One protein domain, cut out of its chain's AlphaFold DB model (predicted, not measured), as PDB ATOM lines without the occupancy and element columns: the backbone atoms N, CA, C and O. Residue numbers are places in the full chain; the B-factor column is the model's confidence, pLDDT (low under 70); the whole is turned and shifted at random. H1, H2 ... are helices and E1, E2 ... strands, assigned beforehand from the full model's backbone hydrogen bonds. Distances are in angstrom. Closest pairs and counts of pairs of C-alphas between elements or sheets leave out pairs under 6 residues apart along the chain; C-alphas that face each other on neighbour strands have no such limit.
ATOM      1  N   ILE A 419     128.220  89.365 162.700       87.12
ATOM      2  CA  ILE A 419     128.349  90.787 163.056       87.12
ATOM      3  C   ILE A 419     129.787  91.268 162.832       87.12
ATOM      4  O   ILE A 419     129.990  92.203 162.062       87.12
ATOM      5  N   CYS A 420     130.801  90.623 163.420       87.00
ATOM      6  CA  CYS A 420     132.193  91.035 163.197       87.00
ATOM      7  C   CYS A 420     132.591  90.958 161.708       87.00
ATOM      8  O   CYS A 420     133.281  91.847 161.207       87.00
ATOM      9  N   GLN A 421     132.144  89.920 160.989       88.75
ATOM     10  CA  GLN A 421     132.447  89.727 159.567       88.75
ATOM     11  C   GLN A 421     131.859  90.826 158.681       88.75
ATOM     12  O   GLN A 421     132.506  91.207 157.707       88.75
ATOM     13  N   SER A 422     130.692  91.380 159.032       86.56
ATOM     14  CA  SER A 422     130.096  92.519 158.317       86.56
ATOM     15  C   SER A 422     130.995  93.767 158.328       86.56
ATOM     16  O   SER A 422     130.962  94.558 157.389       86.56
ATOM     17  N   PHE A 423     131.876  93.886 159.330       85.75
ATOM     18  CA  PHE A 423     132.899  94.933 159.446       85.75
ATOM     19  C   PHE A 423     134.300  94.474 158.996       85.75
ATOM     20  O   PHE A 423     135.284  95.179 159.219       85.75
ATOM     21  N   GLY A 424     134.422  93.290 158.386       87.12
ATOM     22  CA  GLY A 424     135.711  92.718 157.978       87.12
ATOM     23  C   GLY A 424     136.591  92.245 159.142       87.12
ATOM     24  O   GLY A 424     137.799  92.103 158.974       87.12
ATOM     25  N   MET A 425     136.004  92.001 160.317       90.25
ATOM     26  CA  MET A 425     136.695  91.580 161.537       90.25
ATOM     27  C   MET A 425     136.350  90.130 161.922       90.25
ATOM     28  O   MET A 425     135.399  89.518 161.432       90.25
ATOM     29  N   LYS A 426     137.110  89.566 162.862       88.88
ATOM     30  CA  LYS A 426     136.887  88.258 163.490       88.88
ATOM     31  C   LYS A 426     136.504  88.429 164.958       88.88
ATOM     32  O   LYS A 426     137.106  89.224 165.673       88.88
ATOM     33  N   LEU A 427     135.525  87.647 165.409       87.38
ATOM     34  CA  LEU A 427     135.069  87.641 166.800       87.38
ATOM     35  C   LEU A 427     136.175  87.188 167.755       87.38
ATOM     36  O   LEU A 427     136.812  86.158 167.526       87.38
ATOM     37  N   VAL A 428     136.352  87.929 168.850       86.12
ATOM     38  CA  VAL A 428     137.238  87.543 169.949       86.12
ATOM     39  C   VAL A 428     136.429  86.794 171.005       86.12
ATOM     40  O   VAL A 428     135.403  87.277 171.484       86.12
ATOM     41  N   THR A 429     136.893  85.599 171.373       81.62
ATOM     42  CA  THR A 429     136.259  84.761 172.399       81.62
ATOM     43  C   THR A 429     137.188  84.532 173.586       81.62
ATOM     44  O   THR A 429     138.410  84.622 173.465       81.62
ATOM     45  N   ASP A 430     136.608  84.217 174.745       70.12
ATOM     46  CA  ASP A 430     137.334  84.059 176.017       70.12
ATOM     47  C   ASP A 430     138.405  82.941 175.975       70.12
ATOM     48  O   ASP A 430     139.468  83.027 176.598       70.12
ATOM     49  N   ASN A 431     138.205  81.925 175.125       61.78
ATOM     50  CA  ASN A 431     139.190  80.860 174.882       61.78
ATOM     51  C   ASN A 431     140.529  81.377 174.335       61.78
ATOM     52  O   ASN A 431     141.557  80.740 174.553       61.78
ATOM     53  N   VAL A 432     140.533  82.520 173.642       56.34
ATOM     54  CA  VAL A 432     141.744  83.125 173.065       56.34
ATOM     55  C   VAL A 432     142.614  83.787 174.146       56.34
ATOM     56  O   VAL A 432     143.779  84.080 173.895       56.34
ATOM     57  N   ILE A 433     142.078  84.002 175.355       54.59
ATOM     58  CA  ILE A 433     142.706  84.850 176.382       54.59
ATOM     59  C   ILE A 433     142.925  84.118 177.701       54.59
ATOM     60  O   ILE A 433     143.969  84.304 178.322       54.59
ATOM     61  N   ARG A 434     141.976  83.282 178.143       52.78
ATOM     62  CA  ARG A 434     142.009  82.693 179.496       52.78
ATOM     63  C   ARG A 434     142.143  81.174 179.559       52.78
ATOM     64  O   ARG A 434     142.061  80.628 180.651       52.78
ATOM     65  N   ALA A 435     142.357  80.480 178.436       50.69
ATOM     66  CA  ALA A 435     142.297  79.009 178.394       50.69
ATOM     67  C   ALA A 435     141.018  78.464 179.079       50.69
ATOM     68  O   ALA A 435     141.038  77.442 179.765       50.69
ATOM     69  N   SER A 436     139.907  79.195 178.919       49.53
ATOM     70  CA  SER A 436     138.590  78.802 179.414       49.53
ATOM     71  C   SER A 436     138.073  77.577 178.644       49.53
ATOM     72  O   SER A 436     138.480  77.315 177.512       49.53
ATOM     73  N   GLN A 437     137.180  76.797 179.258       49.78
ATOM     74  CA  GLN A 437     136.469  75.703 178.581       49.78
ATOM     75  C   GLN A 437     135.214  76.198 177.837       49.78
ATOM     76  O   GLN A 437     134.598  75.433 177.094       49.78
ATOM     77  N   THR A 438     134.834  77.470 178.001       53.59
ATOM     78  CA  THR A 438     133.627  78.054 177.406       53.59
ATOM     79  C   THR A 438     133.975  79.028 176.285       53.59
ATOM     80  O   THR A 438     134.500  80.115 176.512       53.59
ATOM     81  N   ASN A 439     133.616  78.662 175.055       68.50
ATOM     82  CA  ASN A 439     133.743  79.536 173.896       68.50
ATOM     83  C   ASN A 439     132.594  80.560 173.924       68.50
ATOM     84  O   ASN A 439     131.532  80.291 173.369       68.50
ATOM     85  N   THR A 440     132.773  81.687 174.612       77.19
ATOM     86  CA  THR A 440     131.800  82.792 174.701       77.19
ATOM     87  C   THR A 440     132.386  84.081 174.118       77.19
ATOM     88  O   THR A 440     133.600  84.288 174.215       77.19
ATOM     89  N   PRO A 441     131.565  84.939 173.480       81.88
ATOM     90  CA  PRO A 441     132.022  86.238 172.991       81.88
ATOM     91  C   PRO A 441     132.463  87.121 174.161       81.88
ATOM     92  O   PRO A 441     131.827  87.119 175.217       81.88
ATOM     93  N   ILE A 442     133.547  87.877 173.974       84.06
ATOM     94  CA  ILE A 442     133.961  88.884 174.956       84.06
ATOM     95  C   ILE A 442     133.074  90.111 174.774       84.06
ATOM     96  O   ILE A 442     133.051  90.712 173.698       84.06
ATOM     97  N   LYS A 443     132.341  90.451 175.832       84.56
ATOM     98  CA  LYS A 443     131.515  91.653 175.919       84.56
ATOM     99  C   LYS A 443     132.369  92.840 176.343       84.56
ATOM    100  O   LYS A 443     133.347  92.667 177.067       84.56
ATOM    101  N   CYS A 444     131.993  94.026 175.903       85.00
ATOM    102  CA  CYS A 444     132.656  95.278 176.241       85.00
ATOM    103  C   CYS A 444     131.621  96.377 176.455       85.00
ATOM    104  O   CYS A 444     130.473  96.210 176.057       85.00
ATOM    105  N   MET A 445     132.012  97.493 177.065       82.44
ATOM    106  CA  MET A 445     131.153  98.678 177.088       82.44
ATOM    107  C   MET A 445     131.466  99.585 175.903       82.44
ATOM    108  O   MET A 445     132.629  99.906 175.643       82.44
ATOM    109  N   LEU A 446     130.423  99.990 175.180       78.50
ATOM    110  CA  LEU A 446     130.545 100.999 174.139       78.50
ATOM    111  C   LEU A 446     130.802 102.363 174.798       78.50
ATOM    112  O   LEU A 446     130.188 102.676 175.819       78.50
ATOM    113  N   PRO A 447     131.693 103.197 174.238       64.19
ATOM    114  CA  PRO A 447     131.896 104.543 174.750       64.19
ATOM    115  C   PRO A 447     130.601 105.346 174.588       64.19
ATOM    116  O   PRO A 447     130.161 105.617 173.469       64.19
ATOM    117  N   ILE A 448     129.995 105.732 175.709       57.12
ATOM    118  CA  ILE A 448     128.843 106.632 175.729       57.12
ATOM    119  C   ILE A 448     129.356 108.016 175.325       57.12
ATOM    120  O   ILE A 448     130.105 108.654 176.064       57.12
ATOM    121  N   VAL A 449     128.987 108.486 174.134       42.94
ATOM    122  CA  VAL A 449     129.198 109.888 173.761       42.94
ATOM    123  C   VAL A 449     128.072 110.689 174.401       42.94
ATOM    124  O   VAL A 449     126.974 110.776 173.854       42.94
ATOM    125  N   GLU A 450     128.333 111.276 175.566       38.78
ATOM    126  CA  GLU A 450     127.471 112.329 176.096       38.78
ATOM    127  C   GLU A 450     127.566 113.538 175.159       38.78
ATOM    128  O   GLU A 450     128.531 114.306 175.173       38.78
ATOM    129  N   ILE A 451     126.560 113.715 174.298       37.56
ATOM    130  CA  ILE A 451     126.333 115.004 173.650       37.56
ATOM    131  C   ILE A 451     125.827 115.923 174.759       37.56
ATOM    132  O   ILE A 451     124.631 115.974 175.042       37.56
ATOM    133  N   GLU A 464     130.043 102.321 190.130       32.47
ATOM    134  CA  GLU A 464     131.035 101.357 190.643       32.47
ATOM    135  C   GLU A 464     131.209 100.118 189.728       32.47
ATOM    136  O   GLU A 464     131.285  98.987 190.202       32.47
ATOM    137  N   TYR A 465     131.304 100.294 188.407       35.06
ATOM    138  CA  TYR A 465     131.644  99.200 187.488       35.06
ATOM    139  C   TYR A 465     132.928  99.516 186.723       35.06
ATOM    140  O   TYR A 465     133.006 100.475 185.960       35.06
ATOM    141  N   THR A 466     133.956  98.688 186.922       38.62
ATOM    142  CA  THR A 466     135.169  98.710 186.101       38.62
ATOM    143  C   THR A 466     134.791  98.412 184.643       38.62
ATOM    144  O   THR A 466     134.193  97.365 184.383       38.62
ATOM    145  N   PRO A 467     135.100  99.298 183.677       48.97
ATOM    146  CA  PRO A 467     134.751  99.065 182.282       48.97
ATOM    147  C   PRO A 467     135.447  97.797 181.785       48.97
ATOM    148  O   PRO A 467     136.666  97.648 181.888       48.97
ATOM    149  N   VAL A 468     134.661  96.854 181.264       62.97
ATOM    150  CA  VAL A 468     135.197  95.679 180.574       62.97
ATOM    151  C   VAL A 468     135.718  96.162 179.225       62.97
ATOM    152  O   VAL A 468     134.963  96.326 178.267       62.97
ATOM    153  N   GLU A 469     137.008  96.474 179.169       71.06
ATOM    154  CA  GLU A 469     137.673  96.881 177.936       71.06
ATOM    155  C   GLU A 469     138.020  95.670 177.072       71.06
ATOM    156  O   GLU A 469     138.358  94.585 177.560       71.06
ATOM    157  N   CYS A 470     137.951  95.868 175.754       81.81
ATOM    158  CA  CYS A 470     138.403  94.851 174.826       81.81
ATOM    159  C   CYS A 470     139.910  94.587 174.982       81.81
ATOM    160  O   CYS A 470     140.696  95.498 175.241       81.81
ATOM    161  N   PRO A 471     140.341  93.336 174.780       81.69
ATOM    162  CA  PRO A 471     141.745  92.955 174.834       81.69
ATOM    163  C   PRO A 471     142.567  93.650 173.741       81.69
ATOM    164  O   PRO A 471     142.045  94.073 172.711       81.69
ATOM    165  N   SER A 472     143.884  93.741 173.949       73.75
ATOM    166  CA  SER A 472     144.798  94.478 173.072       73.75
ATOM    167  C   SER A 472     144.678  94.053 171.600       73.75
ATOM    168  O   SER A 472     144.787  92.869 171.267       73.75
ATOM    169  N   ASN A 473     144.494  95.038 170.712       76.81
ATOM    170  CA  ASN A 473     144.213  94.889 169.274       76.81
ATOM    171  C   ASN A 473     142.810  94.357 168.923       76.81
ATOM    172  O   ASN A 473     142.633  93.804 167.837       76.81
ATOM    173  N   ALA A 474     141.824  94.502 169.808       84.81
ATOM    174  CA  ALA A 474     140.412  94.291 169.506       84.81
ATOM    175  C   ALA A 474     139.612  95.588 169.709       84.81
ATOM    176  O   ALA A 474     139.945  96.416 170.554       84.81
ATOM    177  N   HIS A 475     138.552  95.752 168.926       87.56
ATOM    178  CA  HIS A 475     137.636  96.881 168.957       87.56
ATOM    179  C   HIS A 475     136.291  96.447 169.532       87.56
ATOM    180  O   HIS A 475     135.782  95.380 169.181       87.56
ATOM    181  N   CYS A 476     135.718  97.289 170.390       88.62
ATOM    182  CA  CYS A 476     134.351  97.128 170.865       88.62
ATOM    183  C   CYS A 476     133.385  97.618 169.785       88.62
ATOM    184  O   CYS A 476     133.461  98.780 169.384       88.62
ATOM    185  N   ILE A 477     132.506  96.744 169.300       87.06
ATOM    186  CA  ILE A 477     131.486  97.086 168.305       87.06
ATOM    187  C   ILE A 477     130.083  96.807 168.844       87.06
ATOM    188  O   ILE A 477     129.918  96.074 169.816       87.06
ATOM    189  N   PHE A 478     129.075  97.393 168.201       84.81
ATOM    190  CA  PHE A 478     127.678  97.320 168.626       84.81
ATOM    191  C   PHE A 478     127.159  95.881 168.787       84.81
ATOM    192  O   PHE A 478     127.335  95.053 167.890       84.81
ATOM    193  N   ASN A 479     126.485  95.599 169.911       85.62
ATOM    194  CA  ASN A 479     125.795  94.335 170.160       85.62
ATOM    195  C   ASN A 479     124.265  94.518 170.052       85.62
ATOM    196  O   ASN A 479     123.647  94.989 171.002       85.62
ATOM    197  N   PRO A 480     123.612  94.083 168.958       79.94
ATOM    198  CA  PRO A 480     122.159  94.208 168.806       79.94
ATOM    199  C   PRO A 480     121.358  93.344 169.794       79.94
ATOM    200  O   PRO A 480     120.148  93.519 169.906       79.94
ATOM    201  N   PHE A 481     122.004  92.392 170.473       82.38
ATOM    202  CA  PHE A 481     121.371  91.453 171.400       82.38
ATOM    203  C   PHE A 481     121.576  91.824 172.876       82.38
ATOM    204  O   PHE A 481     121.116  91.096 173.754       82.38
ATOM    205  N   GLY A 482     122.313  92.899 173.157       72.62
ATOM    206  CA  GLY A 482     122.594  93.384 174.505       72.62
ATOM    207  C   GLY A 482     121.853  94.688 174.817       72.62
ATOM    208  O   GLY A 482     121.138  95.213 173.959       72.62
ATOM    209  N   PRO A 483     121.997  95.214 176.043       70.06
ATOM    210  CA  PRO A 483     121.590  96.582 176.354       70.06
ATOM    211  C   PRO A 483     122.379  97.604 175.509       70.06
ATOM    212  O   PRO A 483     123.421  97.276 174.945       70.06
ATOM    213  N   GLU A 484     121.861  98.834 175.384       68.06
ATOM    214  CA  GLU A 484     122.375  99.865 174.453       68.06
ATOM    215  C   GLU A 484     123.855 100.236 174.669       68.06
ATOM    216  O   GLU A 484     124.516 100.712 173.746       68.06
ATOM    217  N   ASP A 485     124.379 100.010 175.870       76.44
ATOM    218  CA  ASP A 485     125.748 100.279 176.302       76.44
ATOM    219  C   ASP A 485     126.688  99.064 176.188       76.44
ATOM    220  O   ASP A 485     127.903  99.203 176.351       76.44
ATOM    221  N   GLU A 486     126.167  97.881 175.855       83.94
ATOM    222  CA  GLU A 486     126.956  96.663 175.683       83.94
ATOM    223  C   GLU A 486     127.372  96.467 174.215       83.94
ATOM    224  O   GLU A 486     126.581  96.557 173.276       83.94
ATOM    225  N   GLY A 487     128.641  96.139 174.010       86.19
ATOM    226  CA  GLY A 487     129.224  95.748 172.735       86.19
ATOM    227  C   GLY A 487     129.873  94.365 172.782       86.19
ATOM    228  O   GLY A 487     129.936  93.703 173.822       86.19
ATOM    229  N   ILE A 488     130.398  93.933 171.637       89.12
ATOM    230  CA  ILE A 488     131.223  92.726 171.488       89.12
ATOM    231  C   ILE A 488     132.609  93.077 170.948       89.12
ATOM    232  O   ILE A 488     132.762  93.987 170.134       89.12
ATOM    233  N   CYS A 489     133.632  92.337 171.371       89.50
ATOM    234  CA  CYS A 489     135.000  92.549 170.906       89.50
ATOM    235  C   CYS A 489     135.285  91.808 169.592       89.50
ATOM    236  O   CYS A 489     135.218  90.577 169.524       89.50
ATOM    237  N   CYS A 490     135.705  92.550 168.569       89.69
ATOM    238  CA  CYS A 490     136.131  92.021 167.272       89.69
ATOM    239  C   CYS A 490     137.543  92.508 166.917       89.69
ATOM    240  O   CYS A 490     137.969  93.578 167.340       89.69
ATOM    241  N   LYS A 491     138.296  91.732 166.137       89.44
ATOM    242  CA  LYS A 491     139.687  92.020 165.759       89.44
ATOM    243  C   LYS A 491     139.905  91.821 164.258       89.44
ATOM    244  O   LYS A 491     139.366  90.869 163.702       89.44
ATOM    245  N   PHE A 492     140.694  92.690 163.627       82.56
ATOM    246  CA  PHE A 492     141.114  92.543 162.226       82.56
ATOM    247  C   PHE A 492     142.039  91.337 162.003       82.56
ATOM    248  O   PHE A 492     142.903  91.068 162.878       82.56
TER     249      PHE A 492
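What this domain is: This is residues 419 to 451 and 464 to 492 of the 492 residues of the protein "EGF-like domain-containing protein" of Parastrongyloides trichosuri (UniProt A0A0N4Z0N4). Little regular structure: loops surround a small three-strand antiparallel sheet, E1, E3, E2, with E3 in the middle. H1 grazes the sheet and H2 sits off it. The 62 printed residues run H1, H2, E1, E2, E3; the class is mixed, with only 21 residues in named elements. The whole is compact, radius of gyration of the C-alphas 11.9 A, spans 39 by 31 by 22 A.

How they stand to each other: H1, residues 419 to 422, only grazes the sheet with residues 419 to 421. H2, residues 431 to 434, is not on it. Both helices are too short for any O i to N i+4 pair; the single O i to N i+3 pair is within range in H1, not in H2. E1, residues 443 to 445, is antiparallel to E3, residues 486 to 491; N 444 and O 487 are 2.9 A apart. E2, residues 475 to 478, forms a hairpin with E3; N 475 and O 490 are 2.8 A apart.

Where its parts are: H1 begins at C-alpha 419 (128.349, 90.787, 163.056). E3, 16.8 A long, ends at C-alpha 491 (139.687, 92.020, 165.759).

The domain as a whole: Residues 452 to 463 are cut out, a gap of 22.3 A between C-alphas 451 and 464. Residues 431 to 439, 447 to 451, 464 to 468 and 484 are under 70 in pLDDT.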